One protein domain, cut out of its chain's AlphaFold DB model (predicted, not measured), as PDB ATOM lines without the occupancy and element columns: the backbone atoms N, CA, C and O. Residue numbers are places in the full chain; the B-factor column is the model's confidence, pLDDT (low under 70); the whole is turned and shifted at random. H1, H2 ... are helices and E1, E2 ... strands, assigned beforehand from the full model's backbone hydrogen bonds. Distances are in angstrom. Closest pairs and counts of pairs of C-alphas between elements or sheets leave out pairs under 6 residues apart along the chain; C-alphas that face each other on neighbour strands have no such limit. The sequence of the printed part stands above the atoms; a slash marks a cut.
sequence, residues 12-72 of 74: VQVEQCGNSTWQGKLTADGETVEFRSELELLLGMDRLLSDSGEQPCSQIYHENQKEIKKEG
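This is residues 12 to 72 of the 74 residues of an uncharacterized protein of Clostridium sp. HMb25 (UniProt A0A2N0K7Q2). A three-stranded sheet, E1 to E3, has H1 packed along one face, two layers, and H2 slants away beyond H1 as an arm, its far part standing free. The 61 printed residues, with E1, E2, E3, H1 and H2 in that order, are of mixed class. The sheet E1 - E2 - E3 is a meander, each strand antiparallel to the one before. The whole is loose, radius of gyration of the C-alphas 13.6 A, spanning 37 by 34 by 11 A.

E1, residues 12 to 18, and E2, residues 21 to 28, form a hairpin; N 13 and O 25 are 2.8 A apart. E2 and E3, residues 31 to 35, form another; N 26 and O 33 are 2.8 A apart. H1, residues 38 to 49, is on the sheet, height 8.6 A. H2, residues 57 to 70, touches H1 with residues 57 to 58 alone, closest C-alphas Leu 43 and Ser 58, 5.6 A, at a steep tilt of 54 degrees. In both helices every O i to N i+4 pair is within hydrogen-bond range.

E1 begins at C-alpha 12 (-38.044, -59.364, 49.092). E2 spans 21.1 A, H1 16.6 A, and H2 20.2 A, ending at C-alpha 70 (-38.684, -33.018, 25.413).

The printed part has no cut and no long link. Residues 51 to 72 have pLDDT under 70.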
ATOM      1  N   VAL A  12     -38.242 -59.275  50.545       95.06
ATOM      2  CA  VAL A  12     -38.044 -59.364  49.092       95.06
ATOM      3  C   VAL A  12     -38.311 -60.798  48.659       95.06
ATOM      4  O   VAL A  12     -37.507 -61.695  48.912       95.06
ATOM      5  N   GLN A  13     -39.433 -61.009  47.981       96.19
ATOM      6  CA  GLN A  13     -39.774 -62.281  47.364       96.19
ATOM      7  C   GLN A  13     -39.348 -62.251  45.895       96.19
ATOM      8  O   GLN A  13     -39.993 -61.611  45.066       96.19
ATOM      9  N   VAL A  14     -38.271 -62.964  45.564       94.38
ATOM     10  CA  VAL A  14     -37.839 -63.152  44.171       94.38
ATOM     11  C   VAL A  14     -38.657 -64.283  43.555       94.38
ATOM     12  O   VAL A  14     -38.572 -65.430  43.988       94.38
ATOM     13  N   GLU A  15     -39.457 -63.959  42.544       95.06
ATOM     14  CA  GLU A  15     -40.310 -64.915  41.832       95.06
ATOM     15  C   GLU A  15     -39.654 -65.388  40.529       95.06
ATOM     16  O   GLU A  15     -39.819 -66.542  40.133       95.06
ATOM     17  N   GLN A  16     -38.885 -64.519  39.865       91.75
ATOM     18  CA  GLN A  16     -38.156 -64.855  38.644       91.75
ATOM     19  C   GLN A  16     -36.752 -64.246  38.644       91.75
ATOM     20  O   GLN A  16     -36.530 -63.130  39.107       91.75
ATOM     21  N   CYS A  17     -35.811 -64.992  38.070       84.69
ATOM     22  CA  CYS A  17     -34.431 -64.566  37.850       84.69
ATOM     23  C   CYS A  17     -34.048 -64.836  36.386       84.69
ATOM     24  O   CYS A  17     -33.265 -65.736  36.080       84.69
ATOM     25  N   GLY A  18     -34.680 -64.103  35.469       82.75
ATOM     26  CA  GLY A  18     -34.434 -64.184  34.026       82.75
ATOM     27  C   GLY A  18     -33.622 -62.990  33.534       82.75
ATOM     28  O   GLY A  18     -33.694 -61.924  34.129       82.75
ATOM     29  N   ASN A  19     -32.865 -63.142  32.442       77.38
ATOM     30  CA  ASN A  19     -32.086 -62.054  31.822       77.38
ATOM     31  C   ASN A  19     -31.124 -61.332  32.783       77.38
ATOM     32  O   ASN A  19     -30.910 -60.128  32.660       77.38
ATOM     33  N   SER A  20     -30.560 -62.067  33.746       80.06
ATOM     34  CA  SER A  20     -29.689 -61.522  34.795       80.06
ATOM     35  C   SER A  20     -30.346 -60.427  35.643       80.06
ATOM     36  O   SER A  20     -29.634 -59.581  36.175       80.06
ATOM     37  N   THR A  21     -31.678 -60.445  35.761       85.81
ATOM     38  CA  THR A  21     -32.429 -59.502  36.588       85.81
ATOM     39  C   THR A  21     -33.401 -60.203  37.539       85.81
ATOM     40  O   THR A  21     -34.032 -61.207  37.181       85.81
ATOM     41  N   TRP A  22     -33.507 -59.692  38.765       91.88
ATOM     42  CA  TRP A  22     -34.491 -60.127  39.754       91.88
ATOM     43  C   TRP A  22     -35.846 -59.469  39.522       91.88
ATOM     44  O   TRP A  22     -35.954 -58.265  39.289       91.88
ATOM     45  N   GLN A  23     -36.896 -60.277  39.644       94.50
ATOM     46  CA  GLN A  23     -38.282 -59.847  39.500       94.50
ATOM     47  C   GLN A  23     -39.121 -60.503  40.594       94.50
ATOM     48  O   GLN A  23     -38.911 -61.675  40.926       94.50
ATOM     49  N   GLY A  24     -40.077 -59.768  41.145       96.12
ATOM     50  CA  GLY A  24     -40.959 -60.285  42.179       96.12
ATOM     51  C   GLY A  24     -41.613 -59.181  42.990       96.12
ATOM     52  O   GLY A  24     -42.048 -58.169  42.438       96.12
ATOM     53  N   LYS A  25     -41.707 -59.389  44.303       97.19
ATOM     54  CA  LYS A  25     -42.462 -58.533  45.222       97.19
ATOM     55  C   LYS A  25     -41.591 -58.021  46.358       97.19
ATOM     56  O   LYS A  25     -40.772 -58.751  46.911       97.19
ATOM     57  N   LEU A  26     -41.786 -56.754  46.691       96.06
ATOM     58  CA  LEU A  26     -41.197 -56.074  47.832       96.06
ATOM     59  C   LEU A  26     -42.327 -55.710  48.795       96.06
ATOM     60  O   LEU A  26     -43.250 -54.996  48.403       96.06
ATOM     61  N   THR A  27     -42.231 -56.152  50.044       94.50
ATOM     62  CA  THR A  27     -43.220 -55.864  51.085       94.50
ATOM     63  C   THR A  27     -42.562 -55.155  52.265       94.50
ATOM     64  O   THR A  27     -41.519 -55.586  52.757       94.50
ATOM     65  N   ALA A  28     -43.174 -54.070  52.738       91.56
ATOM     66  CA  ALA A  28     -42.799 -53.386  53.975       91.56
ATOM     67  C   ALA A  28     -44.043 -52.794  54.638       91.56
ATOM     68  O   ALA A  28     -44.903 -52.244  53.958       91.56
ATOM     69  N   ASP A  29     -44.148 -52.922  55.962       87.56
ATOM     70  CA  ASP A  29     -45.235 -52.344  56.772       87.56
ATOM     71  C   ASP A  29     -46.660 -52.652  56.253       87.56
ATOM     72  O   ASP A  29     -47.590 -51.865  56.412       87.56
ATOM     73  N   GLY A  30     -46.836 -53.820  55.624       88.19
ATOM     74  CA  GLY A  30     -48.105 -54.265  55.038       88.19
ATOM     75  C   GLY A  30     -48.392 -53.749  53.622       88.19
ATOM     76  O   GLY A  30     -49.338 -54.224  52.995       88.19
ATOM     77  N   GLU A  31     -47.576 -52.841  53.079       91.12
ATOM     78  CA  GLU A  31     -47.630 -52.435  51.671       91.12
ATOM     79  C   GLU A  31     -46.759 -53.368  50.823       91.12
ATOM     80  O   GLU A  31     -45.632 -53.689  51.194       91.12
ATOM     81  N   THR A  32     -47.285 -53.816  49.681       94.12
ATOM     82  CA  THR A  32     -46.565 -54.671  48.725       94.12
ATOM     83  C   THR A  32     -46.512 -54.000  47.361       94.12
ATOM     84  O   THR A  32     -47.538 -53.551  46.850       94.12
ATOM     85  N   VAL A  33     -45.325 -53.968  46.759       93.75
ATOM     86  CA  VAL A  33     -45.084 -53.457  45.407       93.75
ATOM     87  C   VAL A  33     -44.383 -54.513  44.559       93.75
ATOM     88  O   VAL A  33     -43.533 -55.258  45.043       93.75
ATOM     89  N   GLU A  34     -44.745 -54.589  43.284       95.88
ATOM     90  CA  GLU A  34     -44.080 -55.464  42.316       95.88
ATOM     91  C   GLU A  34     -42.868 -54.754  41.700       95.88
ATOM     92  O   GLU A  34     -42.899 -53.542  41.476       95.88
ATOM     93  N   PHE A  35     -41.813 -55.514  41.408       94.38
ATOM     94  CA  PHE A  35     -40.629 -55.037  40.700       94.38
ATOM     95  C   PHE A  35     -40.223 -56.019  39.598       94.38
ATOM     96  O   PHE A  35     -40.295 -57.237  39.761       94.38
ATOM     97  N   ARG A  36     -39.768 -55.480  38.467       92.56
ATOM     98  CA  ARG A  36     -39.326 -56.236  37.280       92.56
ATOM     99  C   ARG A  36     -37.851 -56.029  36.950       92.56
ATOM    100  O   ARG A  36     -37.377 -56.510  35.925       92.56
ATOM    101  N   SER A  37     -37.147 -55.263  37.776       91.31
ATOM    102  CA  SER A  37     -35.698 -55.114  37.708       91.31
ATOM    103  C   SER A  37     -35.122 -54.689  39.051       91.31
ATOM    104  O   SER A  37     -35.849 -54.188  39.913       91.31
ATOM    105  N   GLU A  38     -33.803 -54.793  39.204       89.94
ATOM    106  CA  GLU A  38     -33.079 -54.254  40.358       89.94
ATOM    107  C   GLU A  38     -33.341 -52.753  40.548       89.94
ATOM    108  O   GLU A  38     -33.451 -52.280  41.676       89.94
ATOM    109  N   LEU A  39     -33.482 -51.994  39.454       90.25
ATOM    110  CA  LEU A  39     -33.800 -50.571  39.536       90.25
ATOM    111  C   LEU A  39     -35.209 -50.349  40.099       90.25
ATOM    112  O   LEU A  39     -35.378 -49.532  40.999       90.25
ATOM    113  N   GLU A  40     -36.213 -51.085  39.610       92.69
ATOM    114  CA  GLU A  40     -37.580 -51.001  40.147       92.69
ATOM    115  C   GLU A  40     -37.627 -51.407  41.635       92.69
ATOM    116  O   GLU A  40     -38.334 -50.766  42.412       92.69
ATOM    117  N   LEU A  41     -36.824 -52.393  42.058       92.88
ATOM    118  CA  LEU A  41     -36.691 -52.794  43.464       92.88
ATOM    119  C   LEU A  41     -36.173 -51.643  44.339       92.88
ATOM    120  O   LEU A  41     -36.770 -51.331  45.369       92.88
ATOM    121  N   LEU A  42     -35.085 -50.990  43.919       91.38
ATOM    122  CA  LEU A  42     -34.492 -49.866  44.653       91.38
ATOM    123  C   LEU A  42     -35.450 -48.671  44.739       91.38
ATOM    124  O   LEU A  42     -35.565 -48.051  45.796       91.38
ATOM    125  N   LEU A  43     -36.182 -48.379  43.660       90.69
ATOM    126  CA  LEU A  43     -37.212 -47.335  43.656       90.69
ATOM    127  C   LEU A  43     -38.396 -47.675  44.564       90.69
ATOM    128  O   LEU A  43     -38.954 -46.782  45.201       90.69
ATOM    129  N   GLY A  44     -38.772 -48.953  44.640       90.62
ATOM    130  CA  GLY A  44     -39.779 -49.441  45.576       90.62
ATOM    131  C   GLY A  44     -39.351 -49.239  47.030       90.62
ATOM    132  O   GLY A  44     -40.131 -48.719  47.824       90.62
ATOM    133  N   MET A  45     -38.101 -49.577  47.365       90.94
ATOM    134  CA  MET A  45     -37.545 -49.354  48.705       90.94
ATOM    135  C   MET A  45     -37.536 -47.869  49.066       90.94
ATOM    136  O   MET A  45     -38.011 -47.500  50.134       90.94
ATOM    137  N   ASP A  46     -37.054 -47.011  48.168       88.06
ATOM    138  CA  ASP A  46     -37.025 -45.559  48.361       88.06
ATOM    139  C   ASP A  46     -38.430 -44.971  48.584       88.06
ATOM    140  O   ASP A  46     -38.651 -44.221  49.537       88.06
ATOM    141  N   ARG A  47     -39.414 -45.392  47.778       85.75
ATOM    142  CA  ARG A  47     -40.819 -45.003  47.960       85.75
ATOM    143  C   ARG A  47     -41.350 -45.417  49.334       85.75
ATOM    144  O   ARG A  47     -41.997 -44.608  49.988       85.75
ATOM    145  N   LEU A  48     -41.102 -46.656  49.755       85.38
ATOM    146  CA  LEU A  48     -41.598 -47.191  51.029       85.38
ATOM    147  C   LEU A  48     -40.873 -46.582  52.245       85.38
ATOM    148  O   LEU A  48     -41.437 -46.536  53.335       85.38
ATOM    149  N   LEU A  49     -39.639 -46.098  52.067       81.81
ATOM    150  CA  LEU A  49     -38.868 -45.381  53.089       81.81
ATOM    151  C   LEU A  49     -39.248 -43.906  53.227       81.81
ATOM    152  O   LEU A  49     -38.965 -43.312  54.268       81.81
ATOM    153  N   SER A  50     -39.836 -43.310  52.190       75.81
ATOM    154  CA  SER A  50     -40.131 -41.878  52.132       75.81
ATOM    155  C   SER A  50     -41.327 -41.514  53.025       75.81
ATOM    156  O   SER A  50     -42.440 -41.298  52.549       75.81
ATOM    157  N   ASP A  51     -41.101 -41.419  54.338       62.75
ATOM    158  CA  ASP A  51     -42.031 -40.778  55.274       62.75
ATOM    159  C   ASP A  51     -41.939 -39.252  55.124       62.75
ATOM    160  O   ASP A  51     -41.012 -38.609  55.614       62.75
ATOM    161  N   SER A  52     -42.921 -38.674  54.427       55.34
ATOM    162  CA  SER A  52     -43.311 -37.255  54.469       55.34
ATOM    163  C   SER A  52     -42.168 -36.225  54.584       55.34
ATOM    164  O   SER A  52     -41.940 -35.663  55.655       55.34
ATOM    165  N   GLY A  53     -41.503 -35.892  53.473       54.66
ATOM    166  CA  GLY A  53     -40.728 -34.644  53.391       54.66
ATOM    167  C   GLY A  53     -39.638 -34.599  52.324       54.66
ATOM    168  O   GLY A  53     -39.324 -33.518  51.834       54.66
ATOM    169  N   GLU A  54     -39.099 -35.751  51.931       58.19
ATOM    170  CA  GLU A  54     -38.104 -35.856  50.859       58.19
ATOM    171  C   GLU A  54     -38.787 -36.313  49.563       58.19
ATOM    172  O   GLU A  54     -39.710 -37.129  49.594       58.19
ATOM    173  N   GLN A  55     -38.391 -35.739  48.421       59.91
ATOM    174  CA  GLN A  55     -38.892 -36.191  47.123       59.91
ATOM    175  C   GLN A  55     -38.347 -37.599  46.860       59.91
ATOM    176  O   GLN A  55     -37.126 -37.745  46.779       59.91
ATOM    177  N   PRO A  56     -39.203 -38.625  46.701       64.38
ATOM    178  CA  PRO A  56     -38.722 -39.963  46.406       64.38
ATOM    179  C   PRO A  56     -37.954 -39.958  45.081       64.38
ATOM    180  O   PRO A  56     -38.383 -39.340  44.101       64.38
ATOM    181  N   CYS A  57     -36.844 -40.690  45.020       64.62
ATOM    182  CA  CYS A  57     -36.009 -40.870  43.835       64.62
ATOM    183  C   CYS A  57     -36.851 -41.235  42.605       64.62
ATOM    184  O   CYS A  57     -36.578 -40.772  41.500       64.62
ATOM    185  N   SER A  58     -37.932 -42.003  42.791       63.50
ATOM    186  CA  SER A  58     -38.892 -42.330  41.727       63.50
ATOM    187  C   SER A  58     -39.461 -41.106  40.997       63.50
ATOM    188  O   SER A  58     -39.619 -41.161  39.776       63.50
ATOM    189  N   GLN A  59     -39.722 -39.993  41.685       61.25
ATOM    190  CA  GLN A  59     -40.190 -38.748  41.066       61.25
ATOM    191  C   GLN A  59     -39.089 -38.095  40.223       61.25
ATOM    192  O   GLN A  59     -39.349 -37.719  39.080       61.25
ATOM    193  N   ILE A  60     -37.852 -38.080  40.725       62.88
ATOM    194  CA  ILE A  60     -36.677 -37.548  40.017       62.88
ATOM    195  C   ILE A  60     -36.452 -38.303  38.697       62.88
ATOM    196  O   ILE A  60     -36.232 -37.694  37.649       62.88
ATOM    197  N   TYR A  61     -36.570 -39.637  38.696       61.19
ATOM    198  CA  TYR A  61     -36.453 -40.425  37.462       61.19
ATOM    199  C   TYR A  61     -37.549 -40.098  36.438       61.19
ATOM    200  O   TYR A  61     -37.258 -39.998  35.243       61.19
ATOM    201  N   HIS A  62     -38.798 -39.914  36.874       61.31
ATOM    202  CA  HIS A  62     -39.900 -39.580  35.967       61.31
ATOM    203  C   HIS A  62     -39.758 -38.176  35.367       61.31
ATOM    204  O   HIS A  62     -40.076 -37.985  34.191       61.31
ATOM    205  N   GLU A  63     -39.279 -37.203  36.142       61.41
ATOM    206  CA  GLU A  63     -38.979 -35.856  35.646       61.41
ATOM    207  C   GLU A  63     -37.857 -35.887  34.607       61.41
ATOM    208  O   GLU A  63     -38.037 -35.383  33.498       61.41
ATOM    209  N   ASN A  64     -36.768 -36.602  34.895       60.78
ATOM    210  CA  ASN A  64     -35.667 -36.766  33.947       60.78
ATOM    211  C   ASN A  64     -36.115 -37.442  32.641       60.78
ATOM    212  O   ASN A  64     -35.728 -37.009  31.558       60.78
ATOM    213  N   GLN A  65     -36.981 -38.462  32.696       61.41
ATOM    214  CA  GLN A  65     -37.512 -39.080  31.474       61.41
ATOM    215  C   GLN A  65     -38.396 -38.141  30.646       61.41
ATOM    216  O   GLN A  65     -38.413 -38.246  29.417       61.41
ATOM    217  N   LYS A  66     -39.151 -37.244  31.291       62.34
ATOM    218  CA  LYS A  66     -39.948 -36.242  30.574       62.34
ATOM    219  C   LYS A  66     -39.055 -35.236  29.866       62.34
ATOM    220  O   LYS A  66     -39.325 -34.938  28.709       62.34
ATOM    221  N   GLU A  67     -37.999 -34.768  30.522       60.44
ATOM    222  CA  GLU A  67     -37.061 -33.809  29.931       60.44
ATOM    223  C   GLU A  67     -36.254 -34.438  28.780       60.44
ATOM    224  O   GLU A  67     -36.203 -33.856  27.701       60.44
ATOM    225  N   ILE A  68     -35.788 -35.689  28.906       59.12
ATOM    226  CA  ILE A  68     -35.114 -36.413  27.802       59.12
ATOM    227  C   ILE A  68     -36.017 -36.538  26.559       59.12
ATOM    228  O   ILE A  68     -35.556 -36.374  25.428       59.12
ATOM    229  N   LYS A  69     -37.318 -36.799  26.748       60.88
ATOM    230  CA  LYS A  69     -38.295 -36.851  25.642       60.88
ATOM    231  C   LYS A  69     -38.593 -35.475  25.042       60.88
ATOM    232  O   LYS A  69     -38.969 -35.391  23.877       60.88
ATOM    233  N   LYS A  70     -38.452 -34.409  25.828       60.34
ATOM    234  CA  LYS A  70     -38.684 -33.018  25.413       60.34
ATOM    235  C   LYS A  70     -37.526 -32.471  24.582       60.34
ATOM    236  O   LYS A  70     -37.761 -31.699  23.660       60.34
ATOM    237  N   GLU A  71     -36.305 -32.899  24.892       67.44
ATOM    238  CA  GLU A  71     -35.091 -32.522  24.162       67.44
ATOM    239  C   GLU A  71     -34.862 -33.340  22.879       67.44
ATOM    240  O   GLU A  71     -33.918 -33.070  22.141       67.44
ATOM    241  N   GLY A  72     -35.735 -34.306  22.563       53.69
ATOM    242  CA  GLY A  72     -35.687 -35.043  21.294       53.69
ATOM    243  C   GLY A  72     -34.446 -35.927  21.130       53.69
ATOM    244  O   GLY A  72     -33.981 -36.124  20.011       53.69
TER     245      GLY A  72